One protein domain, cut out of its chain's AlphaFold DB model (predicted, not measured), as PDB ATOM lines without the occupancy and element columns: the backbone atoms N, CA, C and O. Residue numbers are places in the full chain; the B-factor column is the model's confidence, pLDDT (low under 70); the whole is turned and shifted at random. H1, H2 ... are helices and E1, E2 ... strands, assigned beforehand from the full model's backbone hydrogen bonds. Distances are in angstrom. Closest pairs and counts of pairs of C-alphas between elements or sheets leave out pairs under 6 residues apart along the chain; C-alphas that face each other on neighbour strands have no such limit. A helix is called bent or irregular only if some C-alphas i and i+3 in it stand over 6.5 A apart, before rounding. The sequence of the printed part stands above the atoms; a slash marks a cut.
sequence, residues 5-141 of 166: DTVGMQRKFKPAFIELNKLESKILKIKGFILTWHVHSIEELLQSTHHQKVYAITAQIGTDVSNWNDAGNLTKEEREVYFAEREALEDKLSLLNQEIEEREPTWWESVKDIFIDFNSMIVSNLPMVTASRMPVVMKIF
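This is residues 5 to 141 of the 166 residues of an uncharacterized protein of Epsilonproteobacteria bacterium (UniProt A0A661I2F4). Look for a long bundle of four helices side by side, the bent H1, H3, H4 and H5, running alternately one way and back. The thin strand hairpin E1 and E2 extends the bundle at one end, where residues 31 to 36 stick out, and the tail, residues 125 to 141, loops round the other end and folds back. The printed part has 137 residues with five named helices and two named strands, in the order H1, E1, E2, H2, H3, H4, H5; the sheet E1 - E2 is antiparallel, and the class is mostly helix. The whole is only just loose, close to compact, with a radius of gyration of the C-alphas of 17.4 A, and its rod-shaped outline spans 60 by 28 by 21 A.

Start at the sheet: E1 is residues 29 to 31, 5.8 A long, and E2 is residues 36 to 38, 6.8 A. H2, residues 42 to 46, measures 6.2 A. Find C-alpha 5 at (318.345, -16.845, -15.257), where H1, residues 5 to 26, begins. By its hydrogen bonds H1 was assigned as one helix, but it is bent, with C-alphas 12 and 15 6.8 A apart: arm H1a is residues 5 to 12, 11.4 A, and arm H1b residues 15 to 26, 17.1 A. H3, residues 49 to 70, runs 31.6 A. H4, residues 76 to 101, runs 37.3 A from C-alpha 76 at (320.645, -10.406, -7.125). H5, residues 112 to 124, runs 18.4 A to C-alpha 124 at (305.583, 3.701, -13.255).

In the hairpin E1 and E2, look for N 30 and O 37, 3.1 A apart, and N 37 and O 30, also 3.1 A, within hydrogen-bond range. From there turn to the up and down bundle of H1b, H3, H4 and H5, each running against the one before it in the chain. H1b touches H3 at Ala 16 and Val 54, their closest C-alphas at 5.0 A, with a shallow tilt of 21 degrees, opposite ways; H3 touches it with residues 50 to 58 alone. H4 and H5 form a helical hairpin, touching with the C-alphas of Asn 97 and Phe 115 closest at 6.5 A. H3 touches H5 at Tyr 55 and Ile 122, 5.8 A between these closest C-alphas. H1a touches H4, the closest C-alphas being those of Thr 6 and Glu 78 at 5.2 A. H3 and H4 are near each other. H2 is close to H1b but not clearly touching, its Leu 45 C-alpha 7.2 A from that of Leu 23. H1b and H5 stay apart. In H1a, H1b, H2, H3, H4 and H5 every O i to N i+4 pair is within hydrogen-bond range.

The C-alphas farthest apart are those of Ile 34 and Arg 133, at 61.0 A. The printed part has no cut, and no link is long. The mean pLDDT of the printed part is 71.7; look for values under 70 at residues 5 to 6, 27 to 47, 100 to 118 and 129 to 141.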
ATOM      1  N   ASP A   5     319.365 -17.705 -15.872       59.47
ATOM      2  CA  ASP A   5     318.345 -16.845 -15.257       59.47
ATOM      3  C   ASP A   5     318.439 -15.380 -15.734       59.47
ATOM      4  O   ASP A   5     317.434 -14.767 -16.097       59.47
ATOM      5  N   THR A   6     319.653 -14.858 -15.948       64.19
ATOM      6  CA  THR A   6     319.876 -13.490 -16.469       64.19
ATOM      7  C   THR A   6     319.348 -13.291 -17.892       64.19
ATOM      8  O   THR A   6     318.705 -12.286 -18.196       64.19
ATOM      9  N   VAL A   7     319.539 -14.288 -18.760       70.19
ATOM     10  CA  VAL A   7     319.031 -14.284 -20.142       70.19
ATOM     11  C   VAL A   7     317.497 -14.264 -20.169       70.19
ATOM     12  O   VAL A   7     316.902 -13.726 -21.104       70.19
ATOM     13  N   GLY A   8     316.842 -14.838 -19.154       81.94
ATOM     14  CA  GLY A   8     315.388 -14.820 -19.015       81.94
ATOM     15  C   GLY A   8     314.846 -13.405 -18.826       81.94
ATOM     16  O   GLY A   8     313.906 -13.020 -19.526       81.94
ATOM     17  N   MET A   9     315.477 -12.617 -17.953       84.56
ATOM     18  CA  MET A   9     315.062 -11.239 -17.676       84.56
ATOM     19  C   MET A   9     315.232 -10.333 -18.905       84.56
ATOM     20  O   MET A   9     314.271  -9.692 -19.322       84.56
ATOM     21  N   GLN A  10     316.388 -10.368 -19.574       85.00
ATOM     22  CA  GLN A  10     316.620  -9.590 -20.807       85.00
ATOM     23  C   GLN A  10     315.599  -9.928 -21.903       85.00
ATOM     24  O   GLN A  10     315.063  -9.065 -22.602       85.00
ATOM     25  N   ARG A  11     315.268 -11.220 -22.043       87.94
ATOM     26  CA  ARG A  11     314.269 -11.678 -23.019       87.94
ATOM     27  C   ARG A  11     312.876 -11.114 -22.757       87.94
ATOM     28  O   ARG A  11     312.130 -10.976 -23.725       87.94
ATOM     29  N   LYS A  12     312.524 -10.779 -21.510       87.00
ATOM     30  CA  LYS A  12     311.231 -10.157 -21.192       87.00
ATOM     31  C   LYS A  12     311.124  -8.723 -21.705       87.00
ATOM     32  O   LYS A  12     310.041  -8.339 -22.128       87.00
ATOM     33  N   PHE A  13     312.223  -7.965 -21.725       89.06
ATOM     34  CA  PHE A  13     312.243  -6.584 -22.223       89.06
ATOM     35  C   PHE A  13     312.322  -6.491 -23.749       89.06
ATOM     36  O   PHE A  13     311.800  -5.548 -24.345       89.06
ATOM     37  N   LYS A  14     312.907  -7.496 -24.415       91.38
ATOM     38  CA  LYS A  14     313.086  -7.513 -25.877       91.38
ATOM     39  C   LYS A  14     311.818  -7.161 -26.687       91.38
ATOM     40  O   LYS A  14     311.940  -6.386 -27.636       91.38
ATOM     41  N   PRO A  15     310.609  -7.666 -26.367       90.06
ATOM     42  CA  PRO A  15     309.383  -7.260 -27.050       90.06
ATOM     43  C   PRO A  15     309.078  -5.759 -26.939       90.06
ATOM     44  O   PRO A  15     308.652  -5.172 -27.930       90.06
ATOM     45  N   ALA A  16     309.333  -5.125 -25.787       87.56
ATOM     46  CA  ALA A  16     309.121  -3.687 -25.614       87.56
ATOM     47  C   ALA A  16     310.062  -2.884 -26.525       87.56
ATOM     48  O   ALA A  16     309.604  -2.020 -27.268       87.56
ATOM     49  N   PHE A  17     311.349  -3.248 -26.568       88.62
ATOM     50  CA  PHE A  17     312.322  -2.625 -27.472       88.62
ATOM     51  C   PHE A  17     311.961  -2.794 -28.954       88.62
ATOM     52  O   PHE A  17     312.131  -1.864 -29.739       88.62
ATOM     53  N   ILE A  18     311.424  -3.955 -29.352       90.62
ATOM     54  CA  ILE A  18     310.944  -4.178 -30.725       90.62
ATOM     55  C   ILE A  18     309.802  -3.215 -31.070       90.62
ATOM     56  O   ILE A  18     309.774  -2.680 -32.176       90.62
ATOM     57  N   GLU A  19     308.855  -3.004 -30.158       87.62
ATOM     58  CA  GLU A  19     307.742  -2.078 -30.392       87.62
ATOM     59  C   GLU A  19     308.203  -0.610 -30.375       87.62
ATOM     60  O   GLU A  19     307.738   0.162 -31.211       87.62
ATOM     61  N   LEU A  20     309.184  -0.243 -29.540       86.25
ATOM     62  CA  LEU A  20     309.824   1.078 -29.589       86.25
ATOM     63  C   LEU A  20     310.553   1.326 -30.915       86.25
ATOM     64  O   LEU A  20     310.372   2.379 -31.514       86.25
ATOM     65  N   ASN A  21     311.293   0.346 -31.444       86.19
ATOM     66  CA  ASN A  21     311.929   0.469 -32.764       86.19
ATOM     67  C   ASN A  21     310.895   0.654 -33.893       86.19
ATOM     68  O   ASN A  21     311.175   1.286 -34.911       86.19
ATOM     69  N   LYS A  22     309.689   0.089 -33.747       84.69
ATOM     70  CA  LYS A  22     308.589   0.303 -34.705       84.69
ATOM     71  C   LYS A  22     307.967   1.692 -34.577       84.69
ATOM     72  O   LYS A  22     307.454   2.203 -35.566       84.69
ATOM     73  N   LEU A  23     307.971   2.285 -33.384       80.12
ATOM     74  CA  LEU A  23     307.585   3.685 -33.198       80.12
ATOM     75  C   LEU A  23     308.612   4.611 -33.841       80.12
ATOM     76  O   LEU A  23     308.240   5.459 -34.644       80.12
ATOM     77  N   GLU A  24     309.890   4.361 -33.584       80.12
ATOM     78  CA  GLU A  24     311.028   5.064 -34.183       80.12
ATOM     79  C   GLU A  24     310.993   5.030 -35.719       80.12
ATOM     80  O   GLU A  24     311.152   6.050 -36.384       80.12
ATOM     81  N   SER A  25     310.663   3.893 -36.333       76.62
ATOM     82  CA  SER A  25     310.548   3.836 -37.797       76.62
ATOM     83  C   SER A  25     309.348   4.614 -38.351       76.62
ATOM     84  O   SER A  25     309.403   5.107 -39.477       76.62
ATOM     85  N   LYS A  26     308.276   4.798 -37.572       70.38
ATOM     86  CA  LYS A  26     307.156   5.689 -37.936       70.38
ATOM     87  C   LYS A  26     307.493   7.162 -37.740       70.38
ATOM     88  O   LYS A  26     306.779   8.026 -38.249       70.38
ATOM     89  N   ILE A  27     308.597   7.446 -37.052       68.25
ATOM     90  CA  ILE A  27     309.144   8.788 -36.906       68.25
ATOM     91  C   ILE A  27     309.922   9.218 -38.187       68.25
ATOM     92  O   ILE A  27     310.357  10.364 -38.333       68.25
ATOM     93  N   LEU A  28     310.035   8.360 -39.206       59.19
ATOM     94  CA  LEU A  28     310.739   8.702 -40.445       59.19
ATOM     95  C   LEU A  28     310.080   9.848 -41.245       59.19
ATOM     96  O   LEU A  28     308.864   9.924 -41.424       59.19
ATOM     97  N   LYS A  29     310.940  10.743 -41.748       57.06
ATOM     98  CA  LYS A  29     310.621  11.903 -42.597       57.06
ATOM     99  C   LYS A  29     310.510  11.461 -44.060       57.06
ATOM    100  O   LYS A  29     311.449  10.849 -44.571       57.06
ATOM    101  N   ILE A  30     309.447  11.839 -44.775       52.25
ATOM    102  CA  ILE A  30     309.482  11.814 -46.245       52.25
ATOM    103  C   ILE A  30     310.084  13.144 -46.697       52.25
ATOM    104  O   ILE A  30     309.473  14.207 -46.570       52.25
ATOM    105  N   LYS A  31     311.322  13.090 -47.195       43.81
ATOM    106  CA  LYS A  31     312.040  14.263 -47.699       43.81
ATOM    107  C   LYS A  31     311.688  14.469 -49.178       43.81
ATOM    108  O   LYS A  31     312.155  13.719 -50.032       43.81
ATOM    109  N   GLY A  32     310.841  15.454 -49.475       50.03
ATOM    110  CA  GLY A  32     310.615  15.937 -50.839       50.03
ATOM    111  C   GLY A  32     311.697  16.934 -51.272       50.03
ATOM    112  O   GLY A  32     312.472  17.418 -50.452       50.03
ATOM    113  N   PHE A  33     311.741  17.269 -52.567       50.94
ATOM    114  CA  PHE A  33     312.757  18.169 -53.146       50.94
ATOM    115  C   PHE A  33     312.688  19.615 -52.604       50.94
ATOM    116  O   PHE A  33     313.670  20.344 -52.691       50.94
ATOM    117  N   ILE A  34     311.542  20.036 -52.041       48.66
ATOM    118  CA  ILE A  34     311.305  21.402 -51.521       48.66
ATOM    119  C   ILE A  34     310.578  21.398 -50.156       48.66
ATOM    120  O   ILE A  34     310.698  22.349 -49.395       48.66
ATOM    121  N   LEU A  35     309.849  20.329 -49.809       45.81
ATOM    122  CA  LEU A  35     309.022  20.242 -48.598       45.81
ATOM    123  C   LEU A  35     309.290  18.925 -47.859       45.81
ATOM    124  O   LEU A  35     309.358  17.857 -48.477       45.81
ATOM    125  N   THR A  36     309.441  19.012 -46.538       52.09
ATOM    126  CA  THR A  36     309.506  17.850 -45.643       52.09
ATOM    127  C   THR A  36     308.097  17.573 -45.143       52.09
ATOM    128  O   THR A  36     307.468  18.469 -44.589       52.09
ATOM    129  N   TRP A  37     307.605  16.352 -45.342       54.16
ATOM    130  CA  TRP A  37     306.287  15.946 -44.857       54.16
ATOM    131  C   TRP A  37     306.444  14.801 -43.860       54.16
ATOM    132  O   TRP A  37     307.234  13.870 -44.064       54.16
ATOM    133  N   HIS A  38     305.691  14.885 -42.770       59.50
ATOM    134  CA  HIS A  38     305.595  13.826 -41.779       59.50
ATOM    135  C   HIS A  38     304.490  12.850 -42.193       59.50
ATOM    136  O   HIS A  38     303.428  13.270 -42.642       59.50
ATOM    137  N   VAL A  39     304.756  11.545 -42.076       61.69
ATOM    138  CA  VAL A  39     303.791  10.489 -42.444       61.69
ATOM    139  C   VAL A  39     302.658  10.378 -41.423       61.69
ATOM    140  O   VAL A  39     301.553   9.991 -41.783       61.69
ATOM    141  N   HIS A  40     302.945  10.722 -40.168       59.28
ATOM    142  CA  HIS A  40     302.031  10.607 -39.039       59.28
ATOM    143  C   HIS A  40     302.060  11.870 -38.187       59.28
ATOM    144  O   HIS A  40     303.144  12.420 -37.956       59.28
ATOM    145  N   SER A  41     300.888  12.292 -37.707       63.41
ATOM    146  CA  SER A  41     300.788  13.329 -36.676       63.41
ATOM    147  C   SER A  41     301.268  12.805 -35.323       63.41
ATOM    148  O   SER A  41     301.452  11.597 -35.123       63.41
ATOM    149  N   ILE A  42     301.465  13.709 -34.371       63.59
ATOM    150  CA  ILE A  42     301.890  13.330 -33.029       63.59
ATOM    151  C   ILE A  42     300.788  12.549 -32.296       63.59
ATOM    152  O   ILE A  42     301.080  11.487 -31.738       63.59
ATOM    153  N   GLU A  43     299.520  12.969 -32.386       62.41
ATOM    154  CA  GLU A  43     298.380  12.176 -31.904       62.41
ATOM    155  C   GLU A  43     298.341  10.767 -32.507       62.41
ATOM    156  O   GLU A  43     298.078   9.803 -31.788       62.41
ATOM    157  N   GLU A  44     298.614  10.611 -33.805       65.31
ATOM    158  CA  GLU A  44     298.628   9.294 -34.451       65.31
ATOM    159  C   GLU A  44     299.767   8.411 -33.936       65.31
ATOM    160  O   GLU A  44     299.593   7.198 -33.769       65.31
ATOM    161  N   LEU A  45     300.930   9.006 -33.659       67.56
ATOM    162  CA  LEU A  45     302.049   8.292 -33.056       67.56
ATOM    163  C   LEU A  45     301.676   7.824 -31.647       67.56
ATOM    164  O   LEU A  45     301.817   6.628 -31.370       67.56
ATOM    165  N   LEU A  46     301.116   8.706 -30.817       64.62
ATOM    166  CA  LEU A  46     300.697   8.443 -29.432       64.62
ATOM    167  C   LEU A  46     299.544   7.436 -29.319       64.62
ATOM    168  O   LEU A  46     299.563   6.552 -28.463       64.62
ATOM    169  N   GLN A  47     298.553   7.522 -30.204       66.94
ATOM    170  CA  GLN A  47     297.429   6.582 -30.247       66.94
ATOM    171  C   GLN A  47     297.769   5.277 -30.970       66.94
ATOM    172  O   GLN A  47     296.936   4.367 -31.039       66.94
ATOM    173  N   SER A  48     298.983   5.147 -31.508       73.06
ATOM    174  CA  SER A  48     299.350   3.942 -32.230       73.06
ATOM    175  C   SER A  48     299.331   2.714 -31.318       73.06
ATOM    176  O   SER A  48     299.705   2.730 -30.142       73.06
ATOM    177  N   THR A  49     298.956   1.580 -31.905       79.81
ATOM    178  CA  THR A  49     298.921   0.284 -31.215       79.81
ATOM    179  C   THR A  49     300.282  -0.108 -30.624       79.81
ATOM    180  O   THR A  49     300.344  -0.946 -29.729       79.81
ATOM    181  N   HIS A  50     301.384   0.480 -31.098       82.56
ATOM    182  CA  HIS A  50     302.721   0.224 -30.564       82.56
ATOM    183  C   HIS A  50     302.912   0.842 -29.173       82.56
ATOM    184  O   HIS A  50     303.396   0.140 -28.290       82.56
ATOM    185  N   HIS A  51     302.440   2.074 -28.925       75.69
ATOM    186  CA  HIS A  51     302.462   2.680 -27.582       75.69
ATOM    187  C   HIS A  51     301.689   1.818 -26.575       75.69
ATOM    188  O   HIS A  51     302.183   1.502 -25.492       75.69
ATOM    189  N   GLN A  52     300.505   1.338 -26.970       78.88
ATOM    190  CA  GLN A  52     299.686   0.451 -26.136       78.88
ATOM    191  C   GLN A  52     300.382  -0.883 -25.833       78.88
ATOM    192  O   GLN A  52     300.287  -1.397 -24.718       78.88
ATOM    193  N   LYS A  53     301.101  -1.449 -26.808       83.75
ATOM    194  CA  LYS A  53     301.865  -2.688 -26.613       83.75
ATOM    195  C   LYS A  53     303.045  -2.490 -25.670       83.75
ATOM    196  O   LYS A  53     303.236  -3.333 -24.800       83.75
ATOM    197  N   VAL A  54     303.794  -1.392 -25.797       84.75
ATOM    198  CA  VAL A  54     304.890  -1.061 -24.867       84.75
ATOM    199  C   VAL A  54     304.353  -0.951 -23.437       84.75
ATOM    200  O   VAL A  54     304.917  -1.555 -22.524       84.75
ATOM    201  N   TYR A  55     303.211  -0.283 -23.246       80.88
ATOM    202  CA  TYR A  55     302.545  -0.214 -21.942       80.88
ATOM    203  C   TYR A  55     302.150  -1.594 -21.403       80.88
ATOM    204  O   TYR A  55     302.497  -1.940 -20.276       80.88
ATOM    205  N   ALA A  56     301.475  -2.417 -22.205       82.94
ATOM    206  CA  ALA A  56     301.043  -3.743 -21.767       82.94
ATOM    207  C   ALA A  56     302.227  -4.656 -21.394       82.94
ATOM    208  O   ALA A  56     302.181  -5.344 -20.375       82.94
ATOM    209  N   ILE A  57     303.301  -4.632 -22.191       87.56
ATOM    210  CA  ILE A  57     304.510  -5.428 -21.941       87.56
ATOM    211  C   ILE A  57     305.178  -4.982 -20.637       87.56
ATOM    212  O   ILE A  57     305.513  -5.818 -19.802       87.56
ATOM    213  N   THR A  58     305.343  -3.677 -20.429       85.12
ATOM    214  CA  THR A  58     306.007  -3.143 -19.226       85.12
ATOM    215  C   THR A  58     305.185  -3.368 -17.959       85.12
ATOM    216  O   THR A  58     305.758  -3.741 -16.937       85.12
ATOM    217  N   ALA A  59     303.853  -3.273 -18.030       81.81
ATOM    218  CA  ALA A  59     302.955  -3.651 -16.934       81.81
ATOM    219  C   ALA A  59     303.083  -5.136 -16.556       81.81
ATOM    220  O   ALA A  59     303.116  -5.490 -15.372       81.81
ATOM    221  N   GLN A  60     303.199  -6.016 -17.556       85.38
ATOM    222  CA  GLN A  60     303.410  -7.442 -17.322       85.38
ATOM    223  C   GLN A  60     304.780  -7.715 -16.687       85.38
ATOM    224  O   GLN A  60     304.854  -8.451 -15.706       85.38
ATOM    225  N   ILE A  61     305.849  -7.090 -17.196       87.38
ATOM    226  CA  ILE A  61     307.194  -7.198 -16.611       87.38
ATOM    227  C   ILE A  61     307.177  -6.748 -15.150       87.38
ATOM    228  O   ILE A  61     307.710  -7.448 -14.292       87.38
ATOM    229  N   GLY A  62     306.545  -5.611 -14.854       84.44
ATOM    230  CA  GLY A  62     306.443  -5.102 -13.492       84.44
ATOM    231  C   GLY A  62     305.709  -6.048 -12.550       84.44
ATOM    232  O   GLY A  62     306.189  -6.315 -11.449       84.44
ATOM    233  N   THR A  63     304.595  -6.618 -13.013       84.38
ATOM    234  CA  THR A  63     303.825  -7.617 -12.259       84.38
ATOM    235  C   THR A  63     304.663  -8.864 -11.971       84.38
ATOM    236  O   THR A  63     304.725  -9.316 -10.828       84.38
ATOM    237  N   ASP A  64     305.349  -9.397 -12.984       84.88
ATOM    238  CA  ASP A  64     306.203 -10.580 -12.841       84.88
ATOM    239  C   ASP A  64     307.337 -10.330 -11.840       84.88
ATOM    240  O   ASP A  64     307.556 -11.132 -10.933       84.88
ATOM    241  N   VAL A  65     308.030  -9.196 -11.972       86.88
ATOM    242  CA  VAL A  65     309.158  -8.823 -11.107       86.88
ATOM    243  C   VAL A  65     308.702  -8.589  -9.669       86.88
ATOM    244  O   VAL A  65     309.383  -9.039  -8.748       86.88
ATOM    245  N   SER A  66     307.543  -7.954  -9.460       83.25
ATOM    246  CA  SER A  66     306.959  -7.791  -8.123       83.25
ATOM    247  C   SER A  66     306.662  -9.147  -7.492       83.25
ATOM    248  O   SER A  66     307.144  -9.432  -6.400       83.25
ATOM    249  N   ASN A  67     305.960 -10.025  -8.215       82.19
ATOM    250  CA  ASN A  67     305.604 -11.356  -7.721       82.19
ATOM    251  C   ASN A  67     306.847 -12.189  -7.376       82.19
ATOM    252  O   ASN A  67     306.872 -12.892  -6.366       82.19
ATOM    253  N   TRP A  68     307.894 -12.114  -8.198       84.06
ATOM    254  CA  TRP A  68     309.149 -12.817  -7.939       84.06
ATOM    255  C   TRP A  68     309.917 -12.237  -6.759       84.06
ATOM    256  O   TRP A  68     310.488 -12.997  -5.976       84.06
ATOM    257  N   ASN A  69     309.917 -10.915  -6.601       83.56
ATOM    258  CA  ASN A  69     310.530 -10.264  -5.453       83.56
ATOM    259  C   ASN A  69     309.802 -10.625  -4.150       83.56
ATOM    260  O   ASN A  69     310.458 -11.001  -3.179       83.56
ATOM    261  N   ASP A  70     308.469 -10.583  -4.148       80.94
ATOM    262  CA  ASP A  70     307.640 -10.895  -2.978       80.94
ATOM    263  C   ASP A  70     307.743 -12.375  -2.581       80.94
ATOM    264  O   ASP A  70     307.778 -12.705  -1.394       80.94
ATOM    265  N   ALA A  71     307.881 -13.271  -3.562       83.19
ATOM    266  CA  ALA A  71     308.140 -14.689  -3.327       83.19
ATOM    267  C   ALA A  71     309.592 -14.992  -2.899       83.19
ATOM    268  O   ALA A  71     309.905 -16.139  -2.584       83.19
ATOM    269  N   GLY A  72     310.491 -13.998  -2.905       81.12
ATOM    270  CA  GLY A  72     311.917 -14.190  -2.626       81.12
ATOM    271  C   GLY A  72     312.675 -14.954  -3.718       81.12
ATOM    272  O   GLY A  72     313.785 -15.420  -3.471       81.12
ATOM    273  N   ASN A  73     312.088 -15.073  -4.911       85.50
ATOM    274  CA  ASN A  73     312.640 -15.791  -6.061       85.50
ATOM    275  C   ASN A  73     313.483 -14.894  -6.980       85.50
ATOM    276  O   ASN A  73     314.134 -15.407  -7.880       85.50
ATOM    277  N   LEU A  74     313.464 -13.572  -6.774       84.00
ATOM    278  CA  LEU A  74     314.255 -12.631  -7.565       84.00
ATOM    279  C   LEU A  74     315.700 -12.572  -7.054       84.00
ATOM    280  O   LEU A  74     315.976 -11.951  -6.015       84.00
ATOM    281  N   THR A  75     316.613 -13.192  -7.800       85.62
ATOM    282  CA  THR A  75     318.047 -13.219  -7.473       85.62
ATOM    283  C   THR A  75     318.686 -11.828  -7.575       85.62
ATOM    284  O   THR A  75     318.100 -10.876  -8.102       85.62
ATOM    285  N   LYS A  76     319.906 -11.676  -7.042       82.69
ATOM    286  CA  LYS A  76     320.645 -10.406  -7.125       82.69
ATOM    287  C   LYS A  76     321.014 -10.097  -8.576       82.69
ATOM    288  O   LYS A  76     320.827  -8.972  -9.024       82.69
ATOM    289  N   GLU A  77     321.465 -11.108  -9.305       84.44
ATOM    290  CA  GLU A  77     321.879 -11.011 -10.700       84.44
ATOM    291  C   GLU A  77     320.693 -10.648 -11.609       84.44
ATOM    292  O   GLU A  77     320.808  -9.761 -12.452       84.44
ATOM    293  N   GLU A  78     319.524 -11.269 -11.423       84.44
ATOM    294  CA  GLU A  78     318.311 -10.912 -12.179       84.44
ATOM    295  C   GLU A  78     317.826  -9.496 -11.873       84.44
ATOM    296  O   GLU A  78     317.295  -8.823 -12.757       84.44
ATOM    297  N   ARG A  79     318.012  -9.031 -10.636       83.88
ATOM    298  CA  ARG A  79     317.662  -7.672 -10.218       83.88
ATOM    299  C   ARG A  79     318.572  -6.630 -10.862       83.88
ATOM    300  O   ARG A  79     318.078  -5.604 -11.316       83.88
ATOM    301  N   GLU A  80     319.874  -6.895 -10.932       86.69
ATOM    302  CA  GLU A  80     320.835  -6.037 -11.637       86.69
ATOM    303  C   GLU A  80     320.492  -5.941 -13.128       86.69
ATOM    304  O   GLU A  80     320.408  -4.842 -13.670       86.69
ATOM    305  N   VAL A  81     320.195  -7.077 -13.768       88.38
ATOM    306  CA  VAL A  81     319.751  -7.106 -15.170       88.38
ATOM    307  C   VAL A  81     318.435  -6.356 -15.353       88.38
ATOM    308  O   VAL A  81     318.303  -5.576 -16.288       88.38
ATOM    309  N   TYR A  82     317.466  -6.553 -14.459       88.75
ATOM    310  CA  TYR A  82     316.203  -5.823 -14.493       88.75
ATOM    311  C   TYR A  82     316.415  -4.305 -14.437       88.75
ATOM    312  O   TYR A  82     315.806  -3.582 -15.223       88.75
ATOM    313  N   PHE A  83     317.277  -3.822 -13.537       87.00
ATOM    314  CA  PHE A  83     317.566  -2.393 -13.430       87.00
ATOM    315  C   PHE A  83     318.276  -1.852 -14.670       87.00
ATOM    316  O   PHE A  83     317.861  -0.812 -15.172       87.00
ATOM    317  N   ALA A  84     319.258  -2.579 -15.205       88.19
ATOM    318  CA  ALA A  84     319.949  -2.184 -16.430       88.19
ATOM    319  C   ALA A  84     318.995  -2.113 -17.639       88.19
ATOM    320  O   ALA A  84     319.028  -1.157 -18.406       88.19
ATOM    321  N   GLU A  85     318.106  -3.097 -17.800       90.38
ATOM    322  CA  GLU A  85     317.124  -3.111 -18.895       90.38
ATOM    323  C   GLU A  85     316.037  -2.039 -18.714       90.38
ATOM    324  O   GLU A  85     315.569  -1.460 -19.694       90.38
ATOM    325  N   ARG A  86     315.645  -1.745 -17.467       88.69
ATOM    326  CA  ARG A  86     314.737  -0.639 -17.137       88.69
ATOM    327  C   ARG A  86     315.348   0.710 -17.513       88.69
ATOM    328  O   ARG A  86     314.662   1.498 -18.154       88.69
ATOM    329  N   GLU A  87     316.594   0.960 -17.119       86.69
ATOM    330  CA  GLU A  87     317.321   2.196 -17.439       86.69
ATOM    331  C   GLU A  87     317.470   2.349 -18.958       86.69
ATOM    332  O   GLU A  87     317.067   3.361 -19.519       86.69
ATOM    333  N   ALA A  88     317.879   1.286 -19.659       89.00
ATOM    334  CA  ALA A  88     317.973   1.297 -21.119       89.00
ATOM    335  C   ALA A  88     316.624   1.560 -21.822       89.00
ATOM    336  O   ALA A  88     316.579   2.173 -22.893       89.00
ATOM    337  N   LEU A  89     315.511   1.082 -21.251       87.69
ATOM    338  CA  LEU A  89     314.173   1.352 -21.777       87.69
ATOM    339  C   LEU A  89     313.777   2.821 -21.578       87.69
ATOM    340  O   LEU A  89     313.214   3.423 -22.493       87.69
ATOM    341  N   GLU A  90     314.074   3.383 -20.406       85.62
ATOM    342  CA  GLU A  90     313.836   4.789 -20.067       85.62
ATOM    343  C   GLU A  90     314.658   5.726 -20.961       85.62
ATOM    344  O   GLU A  90     314.094   6.643 -21.561       85.62
ATOM    345  N   ASP A  91     315.940   5.424 -21.165       86.50
ATOM    346  CA  ASP A  91     316.815   6.165 -22.076       86.50
ATOM    347  C   ASP A  91     316.271   6.157 -23.506       86.50
ATOM    348  O   ASP A  91     316.166   7.204 -24.149       86.50
ATOM    349  N   LYS A  92     315.864   4.987 -24.014       86.50
ATOM    350  CA  LYS A  92     315.316   4.885 -25.373       86.50
ATOM    351  C   LYS A  92     314.000   5.654 -25.521       86.50
ATOM    352  O   LYS A  92     313.772   6.265 -26.562       86.50
ATOM    353  N   LEU A  93     313.139   5.628 -24.506       83.12
ATOM    354  CA  LEU A  93     311.907   6.421 -24.475       83.12
ATOM    355  C   LEU A  93     312.201   7.926 -24.454       83.12
ATOM    356  O   LEU A  93     311.537   8.691 -25.151       83.12
ATOM    357  N   SER A  94     313.203   8.353 -23.687       80.06
ATOM    358  CA  SER A  94     313.634   9.752 -23.644       80.06
ATOM    359  C   SER A  94     314.191  10.210 -24.992       80.06
ATOM    360  O   SER A  94     313.807  11.272 -25.477       80.06
ATOM    361  N   LEU A  95     315.042   9.399 -25.627       82.19
ATOM    362  CA  LEU A  95     315.583   9.682 -26.958       82.19
ATOM    363  C   LEU A  95     314.473   9.776 -28.008       82.19
ATOM    364  O   LEU A  95     314.455  10.716 -28.795       82.19
ATOM    365  N   LEU A  96     313.516   8.846 -27.987       78.81
ATOM    366  CA  LEU A  96     312.390   8.855 -28.919       78.81
ATOM    367  C   LEU A  96     311.520  10.108 -28.746       78.81
ATOM    368  O   LEU A  96     311.096  10.699 -29.735       78.81
ATOM    369  N   ASN A  97     311.300  10.557 -27.508       73.25
ATOM    370  CA  ASN A  97     310.594  11.811 -27.251       73.25
ATOM    371  C   ASN A  97     311.390  13.023 -27.725       73.25
ATOM    372  O   ASN A  97     310.814  13.903 -28.355       73.25
ATOM    373  N   GLN A  98     312.702  13.054 -27.486       73.69
ATOM    374  CA  GLN A  98     313.566  14.120 -27.987       73.69
ATOM    375  C   GLN A  98     313.534  14.188 -29.522       73.69
ATOM    376  O   GLN A  98     313.371  15.270 -30.078       73.69
ATOM    377  N   GLU A  99     313.593  13.050 -30.216       73.81
ATOM    378  CA  GLU A  99     313.467  12.998 -31.679       73.81
ATOM    379  C   GLU A  99     312.106  13.490 -32.185       73.81
ATOM    380  O   GLU A  99     312.011  13.999 -33.305       73.81
ATOM    381  N   ILE A 100     311.045  13.331 -31.389       67.88
ATOM    382  CA  ILE A 100     309.729  13.884 -31.707       67.88
ATOM    383  C   ILE A 100     309.688  15.391 -31.428       67.88
ATOM    384  O   ILE A 100     309.182  16.128 -32.271       67.88
ATOM    385  N   GLU A 101     310.239  15.849 -30.301       64.19
ATOM    386  CA  GLU A 101     310.298  17.265 -29.906       64.19
ATOM    387  C   GLU A 101     311.168  18.114 -30.844       64.19
ATOM    388  O   GLU A 101     310.839  19.265 -31.117       64.19
ATOM    389  N   GLU A 102     312.271  17.562 -31.353       66.19
ATOM    390  CA  GLU A 102     313.182  18.246 -32.281       66.19
ATOM    391  C   GLU A 102     312.628  18.355 -33.713       66.19
ATOM    392  O   GLU A 102     313.236  18.990 -34.583       66.19
ATOM    393  N   ARG A 103     311.472  17.750 -34.003       62.00
ATOM    394  CA  ARG A 103     310.755  18.027 -35.252       62.00
ATOM    395  C   ARG A 103     310.144  19.412 -35.145       62.00
ATOM    396  O   ARG A 103     309.515  19.723 -34.143       62.00
ATOM    397  N   GLU A 104     310.305  20.231 -36.183       52.34
ATOM    398  CA  GLU A 104     309.630  21.527 -36.230       52.34
ATOM    399  C   GLU A 104     308.137  21.331 -35.929       52.34
ATOM    400  O   GLU A 104     307.482  20.556 -36.635       52.34
ATOM    401  N   PRO A 105     307.600  21.968 -34.872       51.41
ATOM    402  CA  PRO A 105     306.214  21.785 -34.499       51.41
ATOM    403  C   PRO A 105     305.350  22.254 -35.661       51.41
ATOM    404  O   PRO A 105     305.546  23.347 -36.203       51.41
ATOM    405  N   THR A 106     304.359  21.451 -36.028       52.34
ATOM    406  CA  THR A 106     303.296  21.847 -36.952       52.34
ATOM    407  C   THR A 106     302.380  22.873 -36.274       52.34
ATOM    408  O   THR A 106     301.228  22.591 -36.004       52.34
ATOM    409  N   TRP A 107     302.924  24.052 -35.942       40.53
ATOM    410  CA  TRP A 107     302.334  25.323 -35.480       40.53
ATOM    411  C   TRP A 107     301.207  25.316 -34.421       40.53
ATOM    412  O   TRP A 107     300.793  26.396 -34.006       40.53
ATOM    413  N   TRP A 108     300.749  24.166 -33.920       42.84
ATOM    414  CA  TRP A 108     299.590  24.064 -33.024       42.84
ATOM    415  C   TRP A 108     299.669  22.965 -31.955       42.84
ATOM    416  O   TRP A 108     298.749  22.853 -31.152       42.84
ATOM    417  N   GLU A 109     300.732  22.166 -31.881       45.78
ATOM    418  CA  GLU A 109     300.753  21.020 -30.965       45.78
ATOM    419  C   GLU A 109     301.398  21.385 -29.611       45.78
ATOM    420  O   GLU A 109     302.607  21.593 -29.490       45.78
ATOM    421  N   SER A 110     300.571  21.441 -28.565       52.25
ATOM    422  CA  SER A 110     300.984  21.462 -27.156       52.25
ATOM    423  C   SER A 110     301.209  20.010 -26.692       52.25
ATOM    424  O   SER A 110     300.387  19.423 -25.999       52.25
ATOM    425  N   VAL A 111     302.275  19.371 -27.180       54.22
ATOM    426  CA  VAL A 111     302.482  17.898 -27.095       54.22
ATOM    427  C   VAL A 111     303.575  17.457 -26.132       54.22
ATOM    428  O   VAL A 111     303.687  16.270 -25.829       54.22
ATOM    429  N   LYS A 112     304.357  18.402 -25.608       54.53
ATOM    430  CA  LYS A 112     305.445  18.115 -24.667       54.53
ATOM    431  C   LYS A 112     304.932  17.413 -23.401       54.53
ATOM    432  O   LYS A 112     305.522  16.431 -22.961       54.53
ATOM    433  N   ASP A 113     303.784  17.849 -22.885       56.38
ATOM    434  CA  ASP A 113     303.176  17.261 -21.685       56.38
ATOM    435  C   ASP A 113     302.713  15.811 -21.925       56.38
ATOM    436  O   ASP A 113     302.906  14.946 -21.073       56.38
ATOM    437  N   ILE A 114     302.200  15.494 -23.121       56.50
ATOM    438  CA  ILE A 114     301.618  14.174 -23.419       56.50
ATOM    439  C   ILE A 114     302.694  13.075 -23.492       56.50
ATOM    440  O   ILE A 114     302.474  11.942 -23.058       56.50
ATOM    441  N   PHE A 115     303.882  13.397 -24.010       62.53
ATOM    442  CA  PHE A 115     305.001  12.451 -24.080       62.53
ATOM    443  C   PHE A 115     305.702  12.242 -22.736       62.53
ATOM    444  O   PHE A 115     306.099  11.115 -22.416       62.53
ATOM    445  N   ILE A 116     305.815  13.301 -21.928       62.78
ATOM    446  CA  ILE A 116     306.295  13.204 -20.543       62.78
ATOM    447  C   ILE A 116     305.360  12.293 -19.734       62.78
ATOM    448  O   ILE A 116     305.833  11.396 -19.028       62.78
ATOM    449  N   ASP A 117     304.046  12.448 -19.905       67.19
ATOM    450  CA  ASP A 117     303.040  11.608 -19.252       67.19
ATOM    451  C   ASP A 117     303.123  10.141 -19.700       67.19
ATOM    452  O   ASP A 117     303.019   9.232 -18.869       67.19
ATOM    453  N   PHE A 118     303.379   9.877 -20.987       68.75
ATOM    454  CA  PHE A 118     303.579   8.513 -21.481       68.75
ATOM    455  C   PHE A 118     304.819   7.848 -20.869       68.75
ATOM    456  O   PHE A 118     304.718   6.726 -20.367       68.75
ATOM    457  N   ASN A 119     305.971   8.525 -20.852       73.12
ATOM    458  CA  ASN A 119     307.194   7.968 -20.261       73.12
ATOM    459  C   ASN A 119     307.017   7.697 -18.769       73.12
ATOM    460  O   ASN A 119     307.339   6.605 -18.299       73.12
ATOM    461  N   SER A 120     306.441   8.661 -18.049       72.56
ATOM    462  CA  SER A 120     306.111   8.518 -16.631       72.56
ATOM    463  C   SER A 120     305.215   7.302 -16.396       72.56
ATOM    464  O   SER A 120     305.494   6.474 -15.527       72.56
ATOM    465  N   MET A 121     304.196   7.112 -17.237       72.19
ATOM    466  CA  MET A 121     303.317   5.953 -17.169       72.19
ATOM    467  C   MET A 121     304.070   4.631 -17.413       72.19
ATOM    468  O   MET A 121     303.886   3.685 -16.644       72.19
ATOM    469  N   ILE A 122     304.941   4.547 -18.423       77.56
ATOM    470  CA  ILE A 122     305.730   3.332 -18.692       77.56
ATOM    471  C   ILE A 122     306.690   3.013 -17.542       77.56
ATOM    472  O   ILE A 122     306.741   1.869 -17.083       77.56
ATOM    473  N   VAL A 123     307.421   4.007 -17.042       77.25
ATOM    474  CA  VAL A 123     308.363   3.820 -15.929       77.25
ATOM    475  C   VAL A 123     307.615   3.472 -14.639       77.25
ATOM    476  O   VAL A 123     308.087   2.640 -13.865       77.25
ATOM    477  N   SER A 124     306.410   4.015 -14.429       77.38
ATOM    478  CA  SER A 124     305.583   3.701 -13.255       77.38
ATOM    479  C   SER A 124     305.106   2.246 -13.204       77.38
ATOM    480  O   SER A 124     304.889   1.716 -12.114       77.38
ATOM    481  N   ASN A 125     305.007   1.568 -14.355       78.31
ATOM    482  CA  ASN A 125     304.715   0.134 -14.403       78.31
ATOM    483  C   ASN A 125     305.877  -0.721 -13.880       78.31
ATOM    484  O   ASN A 125     305.673  -1.885 -13.547       78.31
ATOM    485  N   LEU A 126     307.092  -0.177 -13.823       80.38
ATOM    486  CA  LEU A 126     308.301  -0.901 -13.455       80.38
ATOM    487  C   LEU A 126     308.653  -0.611 -11.978       80.38
ATOM    488  O   LEU A 126     309.119   0.485 -11.651       80.38
ATOM    489  N   PRO A 127     308.450  -1.564 -11.045       79.62
ATOM    490  CA  PRO A 127     308.669  -1.320  -9.622       79.62
ATOM    491  C   PRO A 127     310.149  -1.087  -9.282       79.62
ATOM    492  O   PRO A 127     311.046  -1.760  -9.787       79.62
ATOM    493  N   MET A 128     310.426  -0.159  -8.359       75.44
ATOM    494  CA  MET A 128     311.737  -0.099  -7.701       75.44
ATOM    495  C   MET A 128     311.841  -1.251  -6.700       75.44
ATOM    496  O   MET A 128     311.372  -1.160  -5.568       75.44
ATOM    497  N   VAL A 129     312.452  -2.355  -7.120       64.56
ATOM    498  CA  VAL A 129     312.662  -3.529  -6.268       64.56
ATOM    499  C   VAL A 129     313.959  -3.391  -5.467       64.56
ATOM    500  O   VAL A 129     315.043  -3.756  -5.921       64.56
ATOM    501  N   THR A 130     313.867  -2.881  -4.238       58.69
ATOM    502  CA  THR A 130     315.014  -2.776  -3.317       58.69
ATOM    503  C   THR A 130     315.488  -4.143  -2.821       58.69
ATOM    504  O   THR A 130     314.683  -5.053  -2.659       58.69
ATOM    505  N   ALA A 131     316.778  -4.274  -2.491       53.47
ATOM    506  CA  ALA A 131     317.354  -5.496  -1.908       53.47
ATOM    507  C   ALA A 131     316.755  -5.892  -0.535       53.47
ATOM    508  O   ALA A 131     317.007  -6.986  -0.035       53.47
ATOM    509  N   SER A 132     315.964  -5.016   0.087       48.25
ATOM    510  CA  SER A 132     315.284  -5.282   1.353       48.25
ATOM    511  C   SER A 132     313.943  -5.993   1.139       48.25
ATOM    512  O   SER A 132     313.129  -5.565   0.326       48.25
ATOM    513  N   ARG A 133     313.708  -7.048   1.936       44.53
ATOM    514  CA  ARG A 133     312.482  -7.869   2.035       44.53
ATOM    515  C   ARG A 133     311.251  -7.098   2.557       44.53
ATOM    516  O   ARG A 133     310.595  -7.563   3.486       44.53
ATOM    517  N   MET A 134     310.950  -5.910   2.038       35.66
ATOM    518  CA  MET A 134     309.675  -5.254   2.331       35.66
ATOM    519  C   MET A 134     308.706  -5.439   1.159       35.66
ATOM    520  O   MET A 134     309.106  -5.204   0.020       35.66
ATOM    521  N   PRO A 135     307.455  -5.865   1.424       40.66
ATOM    522  CA  PRO A 135     306.451  -6.041   0.385       40.66
ATOM    523  C   PRO A 135     306.126  -4.676  -0.220       40.66
ATOM    524  O   PRO A 135     305.643  -3.772   0.470       40.66
ATOM    525  N   VAL A 136     306.411  -4.509  -1.509       46.50
ATOM    526  CA  VAL A 136     306.023  -3.305  -2.246       46.50
ATOM    527  C   VAL A 136     304.549  -3.468  -2.594       46.50
ATOM    528  O   VAL A 136     304.194  -4.143  -3.552       46.50
ATOM    529  N   VAL A 137     303.659  -2.875  -1.795       41.53
ATOM    530  CA  VAL A 137     302.220  -2.882  -2.099       41.53
ATOM    531  C   VAL A 137     301.975  -1.970  -3.302       41.53
ATOM    532  O   VAL A 137     301.786  -0.761  -3.161       41.53
ATOM    533  N   MET A 138     301.984  -2.549  -4.500       46.78
ATOM    534  CA  MET A 138     301.680  -1.839  -5.737       46.78
ATOM    535  C   MET A 138     300.158  -1.800  -5.929       46.78
ATOM    536  O   MET A 138     299.514  -2.808  -6.216       46.78
ATOM    537  N   LYS A 139     299.547  -0.623  -5.764       39.47
ATOM    538  CA  LYS A 139     298.176  -0.397  -6.238       39.47
ATOM    539  C   LYS A 139     298.231  -0.255  -7.756       39.47
ATOM    540  O   LYS A 139     298.490   0.835  -8.256       39.47
ATOM    541  N   ILE A 140     297.990  -1.350  -8.476       43.69
ATOM    542  CA  ILE A 140     297.774  -1.318  -9.927       43.69
ATOM    543  C   ILE A 140     296.500  -0.502 -10.171       43.69
ATOM    544  O   ILE A 140     295.381  -1.009 -10.065       43.69
ATOM    545  N   PHE A 141     296.653   0.784 -10.480       40.38
ATOM    546  CA  PHE A 141     295.581   1.546 -11.100       40.38
ATOM    547  C   PHE A 141     295.491   1.080 -12.552       40.38
ATOM    548  O   PHE A 141     296.128   1.634 -13.442       40.38
TER     549      PHE A 141